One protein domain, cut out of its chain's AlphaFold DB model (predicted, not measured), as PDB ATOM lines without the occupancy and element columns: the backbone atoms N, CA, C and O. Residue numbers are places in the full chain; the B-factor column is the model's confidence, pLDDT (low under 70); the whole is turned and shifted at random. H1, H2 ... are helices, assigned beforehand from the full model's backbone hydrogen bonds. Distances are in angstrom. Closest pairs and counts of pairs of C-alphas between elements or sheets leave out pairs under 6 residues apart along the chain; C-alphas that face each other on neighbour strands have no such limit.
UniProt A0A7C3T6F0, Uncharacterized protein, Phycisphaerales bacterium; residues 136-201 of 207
ATOM      1  N   GLU A 136      50.212  44.091 -50.896       89.25
ATOM      2  CA  GLU A 136      50.362  42.755 -51.468       89.25
ATOM      3  C   GLU A 136      49.815  41.690 -50.506       89.25
ATOM      4  O   GLU A 136      50.006  41.778 -49.297       89.25
ATOM      5  N   GLU A 137      49.179  40.634 -51.018       86.56
ATOM      6  CA  GLU A 137      48.650  39.547 -50.167       86.56
ATOM      7  C   GLU A 137      49.769  38.772 -49.435       86.56
ATOM      8  O   GLU A 137      49.516  38.080 -48.454       86.56
ATOM      9  N   SER A 138      51.021  38.907 -49.887       89.69
ATOM     10  CA  SER A 138      52.214  38.289 -49.294       89.69
ATOM     11  C   SER A 138      52.501  38.771 -47.870       89.69
ATOM     12  O   SER A 138      53.013  37.990 -47.069       89.69
ATOM     13  N   ILE A 139      52.148  40.021 -47.544       92.00
ATOM     14  CA  ILE A 139      52.360  40.595 -46.209       92.00
ATOM     15  C   ILE A 139      51.176  40.362 -45.261       92.00
ATOM     16  O   ILE A 139      51.213  40.815 -44.120       92.00
ATOM     17  N   ASN A 140      50.125  39.666 -45.713       92.69
ATOM     18  CA  ASN A 140      48.937  39.412 -44.909       92.69
ATOM     19  C   ASN A 140      49.169  38.270 -43.910       92.69
ATOM     20  O   ASN A 140      49.175  37.090 -44.282       92.69
ATOM     21  N   ALA A 141      49.245  38.597 -42.619       94.31
ATOM     22  CA  ALA A 141      49.379  37.609 -41.549       94.31
ATOM     23  C   ALA A 141      48.211  36.608 -41.477       94.31
ATOM     24  O   ALA A 141      48.351  35.515 -40.925       94.31
ATOM     25  N   ARG A 142      47.043  36.943 -42.046       92.00
ATOM     26  CA  ARG A 142      45.832  36.118 -41.949       92.00
ATOM     27  C   ARG A 142      46.027  34.689 -42.434       92.00
ATOM     28  O   ARG A 142      45.524  33.776 -41.785       92.00
ATOM     29  N   ARG A 143      46.716  34.496 -43.562       93.88
ATOM     30  CA  ARG A 143      46.920  33.160 -44.138       93.88
ATOM     31  C   ARG A 143      47.641  32.247 -43.149       93.88
ATOM     32  O   ARG A 143      47.203  31.123 -42.934       93.88
ATOM     33  N   TYR A 144      48.691  32.760 -42.520       94.81
ATOM     34  CA  TYR A 144      49.495  32.021 -41.555       94.81
ATOM     35  C   TYR A 144      48.739  31.769 -40.248       94.81
ATOM     36  O   TYR A 144      48.800  30.666 -39.718       94.81
ATOM     37  N   TYR A 145      47.921  32.722 -39.782       94.38
ATOM     38  CA  TYR A 145      47.010  32.464 -38.660       94.38
ATOM     39  C   TYR A 145      45.967  31.382 -38.981       94.38
ATOM     40  O   TYR A 145      45.674  30.548 -38.129       94.38
ATOM     41  N   GLN A 146      45.405  31.367 -40.193       94.00
ATOM     42  CA  GLN A 146      44.457  30.327 -40.612       94.00
ATOM     43  C   GLN A 146      45.123  28.954 -40.718       94.00
ATOM     44  O   GLN A 146      44.541  27.966 -40.283       94.00
ATOM     45  N   GLU A 147      46.340  28.902 -41.258       94.62
ATOM     46  CA  GLU A 147      47.157  27.691 -41.315       94.62
ATOM     47  C   GLU A 147      47.489  27.179 -39.908       94.62
ATOM     48  O   GLU A 147      47.253  26.009 -39.620       94.62
ATOM     49  N   ALA A 148      47.910  28.063 -38.998       94.12
ATOM     50  CA  ALA A 148      48.157  27.725 -37.599       94.12
ATOM     51  C   ALA A 148      46.904  27.155 -36.919       94.12
ATOM     52  O   ALA A 148      46.982  26.120 -36.266       94.12
ATOM     53  N   VAL A 149      45.734  27.780 -37.102       92.31
ATOM     54  CA  VAL A 149      44.464  27.290 -36.536       92.31
ATOM     55  C   VAL A 149      44.059  25.947 -37.139       92.31
ATOM     56  O   VAL A 149      43.593  25.083 -36.401       92.31
ATOM     57  N   ALA A 150      44.229  25.750 -38.447       92.38
ATOM     58  CA  ALA A 150      43.916  24.483 -39.104       92.38
ATOM     59  C   ALA A 150      44.812  23.352 -38.578       92.38
ATOM     60  O   ALA A 150      44.298  22.335 -38.121       92.38
ATOM     61  N   LEU A 151      46.130  23.575 -38.536       91.50
ATOM     62  CA  LEU A 151      47.102  22.629 -37.984       91.50
ATOM     63  C   LEU A 151      46.828  22.332 -36.509       91.50
ATOM     64  O   LEU A 151      46.892  21.180 -36.087       91.50
ATOM     65  N   LEU A 152      46.475  23.356 -35.732       87.44
ATOM     66  CA  LEU A 152      46.123  23.198 -34.328       87.44
ATOM     67  C   LEU A 152      44.830  22.397 -34.168       87.44
ATOM     68  O   LEU A 152      44.765  21.549 -33.293       87.44
ATOM     69  N   THR A 153      43.823  22.628 -35.013       86.06
ATOM     70  CA  THR A 153      42.538  21.909 -34.976       86.06
ATOM     71  C   THR A 153      42.711  20.442 -35.371       86.06
ATOM     72  O   THR A 153      42.130  19.572 -34.728       86.06
ATOM     73  N   ASP A 154      43.552  20.161 -36.368       80.44
ATOM     74  CA  ASP A 154      43.866  18.798 -36.808       80.44
ATOM     75  C   ASP A 154      44.724  18.045 -35.777       80.44
ATOM     76  O   ASP A 154      44.509  16.853 -35.535       80.44
ATOM     77  N   ALA A 155      45.659  18.738 -35.117       75.06
ATOM     78  CA  ALA A 155      46.457  18.192 -34.017       75.06
ATOM     79  C   ALA A 155      45.649  18.064 -32.706       75.06
ATOM     80  O   ALA A 155      45.910  17.174 -31.890       75.06
ATOM     81  N   MET A 156      44.641  18.916 -32.499       70.44
ATOM     82  CA  MET A 156      43.781  18.927 -31.314       70.44
ATOM     83  C   MET A 156      42.679  17.877 -31.404       70.44
ATOM     84  O   MET A 156      41.504  18.161 -31.640       70.44
ATOM     85  N   ARG A 157      43.010  16.660 -30.981       71.75
ATOM     86  CA  ARG A 157      42.093  15.982 -30.058       71.75
ATOM     87  C   ARG A 157      42.390  16.511 -28.669       71.75
ATOM     88  O   ARG A 157      43.353  16.071 -28.050       71.75
ATOM     89  N   TRP A 158      41.595  17.476 -28.207       76.50
ATOM     90  CA  TRP A 158      41.715  17.985 -26.844       76.50
ATOM     91  C   TRP A 158      41.728  16.804 -25.862       76.50
ATOM     92  O   TRP A 158      40.770  16.024 -25.861       76.50
ATOM     93  N   PRO A 159      42.799  16.633 -25.065       77.62
ATOM     94  CA  PRO A 159      42.816  15.631 -24.011       77.62
ATOM     95  C   PRO A 159      41.612  15.869 -23.101       77.62
ATOM     96  O   PRO A 159      41.383  17.004 -22.677       77.62
ATOM     97  N   SER A 160      40.832  14.829 -22.807       78.75
ATOM     98  CA  SER A 160      39.677  14.917 -21.899       78.75
ATOM     99  C   SER A 160      40.054  15.539 -20.550       78.75
ATOM    100  O   SER A 160      39.282  16.292 -19.966       78.75
ATOM    101  N   GLU A 161      41.299  15.322 -20.123       78.38
ATOM    102  CA  GLU A 161      41.917  15.866 -18.914       78.38
ATOM    103  C   GLU A 161      42.054  17.398 -18.918       78.38
ATOM    104  O   GLU A 161      42.277  17.986 -17.865       78.38
ATOM    105  N   LEU A 162      41.954  18.056 -20.078       76.00
ATOM    106  CA  LEU A 162      41.957  19.519 -20.211       76.00
ATOM    107  C   LEU A 162      40.555  20.090 -20.461       76.00
ATOM    108  O   LEU A 162      40.313  21.253 -20.155       76.00
ATOM    109  N   VAL A 163      39.631  19.289 -20.999       78.06
ATOM    110  CA  VAL A 163      38.256  19.725 -21.303       78.06
ATOM    111  C   VAL A 163      37.383  19.726 -20.049       78.06
ATOM    112  O   VAL A 163      36.651  20.684 -19.812       78.06
ATOM    113  N   ASP A 164      37.495  18.686 -19.220       74.25
ATOM    114  CA  ASP A 164      36.616  18.490 -18.056       74.25
ATOM    115  C   ASP A 164      37.044  19.298 -16.823       74.25
ATOM    116  O   ASP A 164      36.321  19.401 -15.830       74.25
ATOM    117  N   SER A 165      38.216  19.919 -16.891       65.75
ATOM    118  CA  SER A 165      38.770  20.746 -15.831       65.75
ATOM    119  C   SER A 165      39.322  22.020 -16.442       65.75
ATOM    120  O   SER A 165      40.442  22.029 -16.938       65.75
ATOM    121  N   SER A 166      38.542  23.098 -16.401       61.19
ATOM    122  CA  SER A 166      39.081  24.451 -16.558       61.19
ATOM    123  C   SER A 166      39.682  24.882 -15.219       61.19
ATOM    124  O   SER A 166      38.918  25.271 -14.330       61.19
ATOM    125  N   PRO A 167      41.010  24.806 -15.011       61.19
ATOM    126  CA  PRO A 167      41.613  25.438 -13.849       61.19
ATOM    127  C   PRO A 167      41.386  26.950 -13.944       61.19
ATOM    128  O   PRO A 167      41.633  27.571 -14.977       61.19
ATOM    129  N   LEU A 168      40.899  27.550 -12.859       63.84
ATOM    130  CA  LEU A 168      40.680  28.997 -12.774       63.84
ATOM    131  C   LEU A 168      42.002  29.770 -12.625       63.84
ATOM    132  O   LEU A 168      42.027  30.966 -12.911       63.84
ATOM    133  N   TRP A 169      43.084  29.105 -12.199       75.00
ATOM    134  CA  TRP A 169      44.393  29.712 -11.950       75.00
ATOM    135  C   TRP A 169      45.566  28.775 -12.312       75.00
ATOM    136  O   TRP A 169      45.475  27.572 -12.074       75.00
ATOM    137  N   PRO A 170      46.707  29.301 -12.818       73.81
ATOM    138  CA  PRO A 170      47.881  28.491 -13.183       73.81
ATOM    139  C   PRO A 170      48.477  27.637 -12.052       73.81
ATOM    140  O   PRO A 170      49.150  26.650 -12.328       73.81
ATOM    141  N   ALA A 171      48.244  28.010 -10.789       80.75
ATOM    142  CA  ALA A 171      48.739  27.282  -9.617       80.75
ATOM    143  C   ALA A 171      47.988  25.964  -9.346       80.75
ATOM    144  O   ALA A 171      48.505  25.115  -8.626       80.75
ATOM    145  N   ASP A 172      46.804  25.782  -9.941       83.00
ATOM    146  CA  ASP A 172      45.942  24.614  -9.722       83.00
ATOM    147  C   ASP A 172      46.134  23.521 -10.794       83.00
ATOM    148  O   ASP A 172      45.393  22.537 -10.826       83.00
ATOM    149  N   ILE A 173      47.115  23.690 -11.691       84.69
ATOM    150  CA  ILE A 173      47.426  22.719 -12.745       84.69
ATOM    151  C   ILE A 173      48.130  21.515 -12.116       84.69
ATOM    152  O   ILE A 173      49.253  21.623 -11.621       84.69
ATOM    153  N   ASN A 174      47.483  20.350 -12.147       87.62
ATOM    154  CA  ASN A 174      48.082  19.117 -11.639       87.62
ATOM    155  C   ASN A 174      49.118  18.530 -12.624       87.62
ATOM    156  O   ASN A 174      49.171  18.895 -13.800       87.62
ATOM    157  N   GLU A 175      49.945  17.586 -12.157       89.12
ATOM    158  CA  GLU A 175      51.005  16.974 -12.979       89.12
ATOM    159  C   GLU A 175      50.464  16.300 -14.252       89.12
ATOM    160  O   GLU A 175      51.114  16.332 -15.298       89.12
ATOM    161  N   ALA A 176      49.255  15.731 -14.199       86.00
ATOM    162  CA  ALA A 176      48.628  15.083 -15.349       86.00
ATOM    163  C   ALA A 176      48.214  16.097 -16.429       86.00
ATOM    164  O   ALA A 176      48.451  15.868 -17.616       86.00
ATOM    165  N   GLN A 177      47.656  17.240 -16.024       85.94
ATOM    166  CA  GLN A 177      47.332  18.357 -16.908       85.94
ATOM    167  C   GLN A 177      48.602  18.973 -17.495       85.94
ATOM    168  O   GLN A 177      48.642  19.222 -18.695       85.94
ATOM    169  N   LEU A 178      49.662  19.144 -16.694       88.00
ATOM    170  CA  LEU A 178      50.953  19.640 -17.176       88.00
ATOM    171  C   LEU A 178      51.578  18.692 -18.214       88.00
ATOM    172  O   LEU A 178      52.081  19.127 -19.247       88.00
ATOM    173  N   ALA A 179      51.504  17.379 -17.988       89.44
ATOM    174  CA  ALA A 179      51.952  16.389 -18.964       89.44
ATOM    175  C   ALA A 179      51.063  16.358 -20.223       89.44
ATOM    176  O   ALA A 179      51.541  16.054 -21.319       89.44
ATOM    177  N   ALA A 180      49.765  16.647 -20.101       86.88
ATOM    178  CA  ALA A 180      48.849  16.749 -21.236       86.88
ATOM    179  C   ALA A 180      49.114  18.007 -22.078       86.88
ATOM    180  O   ALA A 180      49.182  17.907 -23.304       86.88
ATOM    181  N   THR A 181      49.341  19.162 -21.445       86.50
ATOM    182  CA  THR A 181      49.712  20.399 -22.143       86.50
ATOM    183  C   THR A 181      51.084  20.281 -22.795       86.50
ATOM    184  O   THR A 181      51.219  20.645 -23.958       86.50
ATOM    185  N   ALA A 182      52.078  19.693 -22.120       88.88
ATOM    186  CA  ALA A 182      53.401  19.461 -22.701       88.88
ATOM    187  C   ALA A 182      53.328  18.590 -23.967       88.88
ATOM    188  O   ALA A 182      53.933  18.928 -24.984       88.88
ATOM    189  N   ARG A 183      52.531  17.511 -23.938       87.56
ATOM    190  CA  ARG A 183      52.282  16.665 -25.116       87.56
ATOM    191  C   ARG A 183      51.605  17.443 -26.243       87.56
ATOM    192  O   ARG A 183      52.053  17.353 -27.383       87.56
ATOM    193  N   LEU A 184      50.576  18.231 -25.925       87.44
ATOM    194  CA  LEU A 184      49.859  19.051 -26.904       87.44
ATOM    195  C   LEU A 184      50.787  20.067 -27.583       87.44
ATOM    196  O   LEU A 184      50.782  20.177 -28.806       87.44
ATOM    197  N   VAL A 185      51.613  20.762 -26.796       89.31
ATOM    198  CA  VAL A 185      52.607  21.726 -27.289       89.31
ATOM    199  C   VAL A 185      53.631  21.028 -28.179       89.31
ATOM    200  O   VAL A 185      53.862  21.478 -29.297       89.31
ATOM    201  N   SER A 186      54.177  19.888 -27.742       88.88
ATOM    202  CA  SER A 186      55.146  19.127 -28.545       88.88
ATOM    203  C   SER A 186      54.563  18.581 -29.855       88.88
ATOM    204  O   SER A 186      55.288  18.430 -30.830       88.88
ATOM    205  N   GLY A 187      53.255  18.311 -29.902       88.44
ATOM    206  CA  GLY A 187      52.558  17.870 -31.114       88.44
ATOM    207  C   GLY A 187      52.129  19.009 -32.044       88.44
ATOM    208  O   GLY A 187      51.655  18.737 -33.142       88.44
ATOM    209  N   SER A 188      52.286  20.264 -31.617       92.62
ATOM    210  CA  SER A 188      51.789  21.456 -32.316       92.62
ATOM    211  C   SER A 188      52.919  22.341 -32.858       92.62
ATOM    212  O   SER A 188      52.695  23.517 -33.128       92.62
ATOM    213  N   GLU A 189      54.124  21.794 -33.036       92.88
ATOM    214  CA  GLU A 189      55.311  22.534 -33.499       92.88
ATOM    215  C   GLU A 189      55.050  23.277 -34.819       92.88
ATOM    216  O   GLU A 189      55.272  24.479 -34.908       92.88
ATOM    217  N   GLN A 190      54.437  22.611 -35.803       93.44
ATOM    218  CA  GLN A 190      54.096  23.234 -37.090       93.44
ATOM    219  C   GLN A 190      53.063  24.366 -36.956       93.44
ATOM    220  O   GLN A 190      53.133  25.360 -37.676       93.44
ATOM    221  N   ALA A 191      52.109  24.236 -36.029       94.06
ATOM    222  CA  ALA A 191      51.125  25.283 -35.768       94.06
ATOM    223  C   ALA A 191      51.773  26.500 -35.088       94.06
ATOM    224  O   ALA A 191      51.430  27.637 -35.412       94.06
ATOM    225  N   LEU A 192      52.728  26.265 -34.180       93.31
ATOM    226  CA  LEU A 192      53.505  27.318 -33.525       93.31
ATOM    227  C   LEU A 192      54.420  28.043 -34.515       93.31
ATOM    228  O   LEU A 192      54.434  29.267 -34.506       93.31
ATOM    229  N   GLU A 193      55.096  27.327 -35.418       95.75
ATOM    230  CA  GLU A 193      55.884  27.954 -36.487       95.75
ATOM    231  C   GLU A 193      55.016  28.819 -37.411       95.75
ATOM    232  O   GLU A 193      55.396  29.934 -37.769       95.75
ATOM    233  N   ALA A 194      53.839  28.325 -37.811       94.50
ATOM    234  CA  ALA A 194      52.912  29.099 -38.634       94.50
ATOM    235  C   ALA A 194      52.420  30.355 -37.894       94.50
ATOM    236  O   ALA A 194      52.318  31.427 -38.491       94.50
ATOM    237  N   PHE A 195      52.164  30.248 -36.587       95.75
ATOM    238  CA  PHE A 195      51.804  31.386 -35.746       95.75
ATOM    239  C   PHE A 195      52.951  32.397 -35.623       95.75
ATOM    240  O   PHE A 195      52.724  33.593 -35.790       95.75
ATOM    241  N   GLU A 196      54.180  31.939 -35.393       95.81
ATOM    242  CA  GLU A 196      55.367  32.794 -35.305       95.81
ATOM    243  C   GLU A 196      55.577  33.574 -36.607       95.81
ATOM    244  O   GLU A 196      55.622  34.806 -36.584       95.81
ATOM    245  N   ARG A 197      55.532  32.895 -37.763       94.81
ATOM    246  CA  ARG A 197      55.581  33.550 -39.085       94.81
ATOM    247  C   ARG A 197      54.466  34.580 -39.270       94.81
ATOM    248  O   ARG A 197      54.683  35.607 -39.906       94.81
ATOM    249  N   ALA A 198      53.275  34.338 -38.720       94.56
ATOM    250  CA  ALA A 198      52.186  35.312 -38.755       94.56
ATOM    251  C   ALA A 198      52.501  36.570 -37.928       94.56
ATOM    252  O   ALA A 198      52.131  37.670 -38.336       94.56
ATOM    253  N   THR A 199      53.181  36.428 -36.785       94.88
ATOM    254  CA  THR A 199      53.561  37.560 -35.917       94.88
ATOM    255  C   THR A 199      54.715  38.398 -36.462       94.88
ATOM    256  O   THR A 199      54.825  39.571 -36.115       94.88
ATOM    257  N   GLU A 200      55.545  37.827 -37.336       95.56
ATOM    258  CA  GLU A 200      56.626  38.546 -38.021       95.56
ATOM    259  C   GLU A 200      56.121  39.454 -39.152       95.56
ATOM    260  O   GLU A 200      56.833  40.357 -39.598       95.56
ATOM    261  N   LEU A 201      54.891  39.235 -39.625       93.69
ATOM    262  CA  LEU A 201      54.309  40.030 -40.698       93.69
ATOM    263  C   LEU A 201      53.750  41.362 -40.178       93.69
ATOM    264  O   LEU A 201      53.130  41.413 -39.115       93.69
TER     265      LEU A 201
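This is residues 136 to 201 of the 207 residues of an uncharacterized protein of Phycisphaerales bacterium (UniProt A0A7C3T6F0). The chain folds back on itself in a loose rod: H1 and H4 pack side by side at one end, and H3 leads back to H4 from the other, where short H2 packs on it. The printed part has 66 residues with four named helices, H1 to H4 in order, and no named strand: all helix, radius of gyration of the C-alphas 14.5 A, spans 46 by 22 by 17 A.

H1, residues 142 to 155, touches H4, residues 189 to 200, at a shallow tilt of 16 degrees, opposite ways; the closest C-alphas, of Ala 148 and Ala 191, are 4.3 A apart. H2, residues 160 to 163, touches H3, residues 175 to 186, through 176 to 180 of H3 alone; the closest C-alphas, of Glu 161 and Gln 177, are 6.3 A apart. H3 and H4 meet only through their link. In H1, H3 and H4 every O i to N i+4 pair is within hydrogen-bond range; H2 is too short for one.

H1 spans 19.6 A from C-alpha 142 at (45.832, 36.118, -41.949), H3 16.3 A, and H4 16.7 A to C-alpha 200 at (56.626, 38.546, -38.021).

The farthest C-alphas, of Glu 136 and Asn 174, are 46.4 A apart. The printed part has no cut; the H2 to H3 link is long. Residues 165 to 168 have pLDDT under 70.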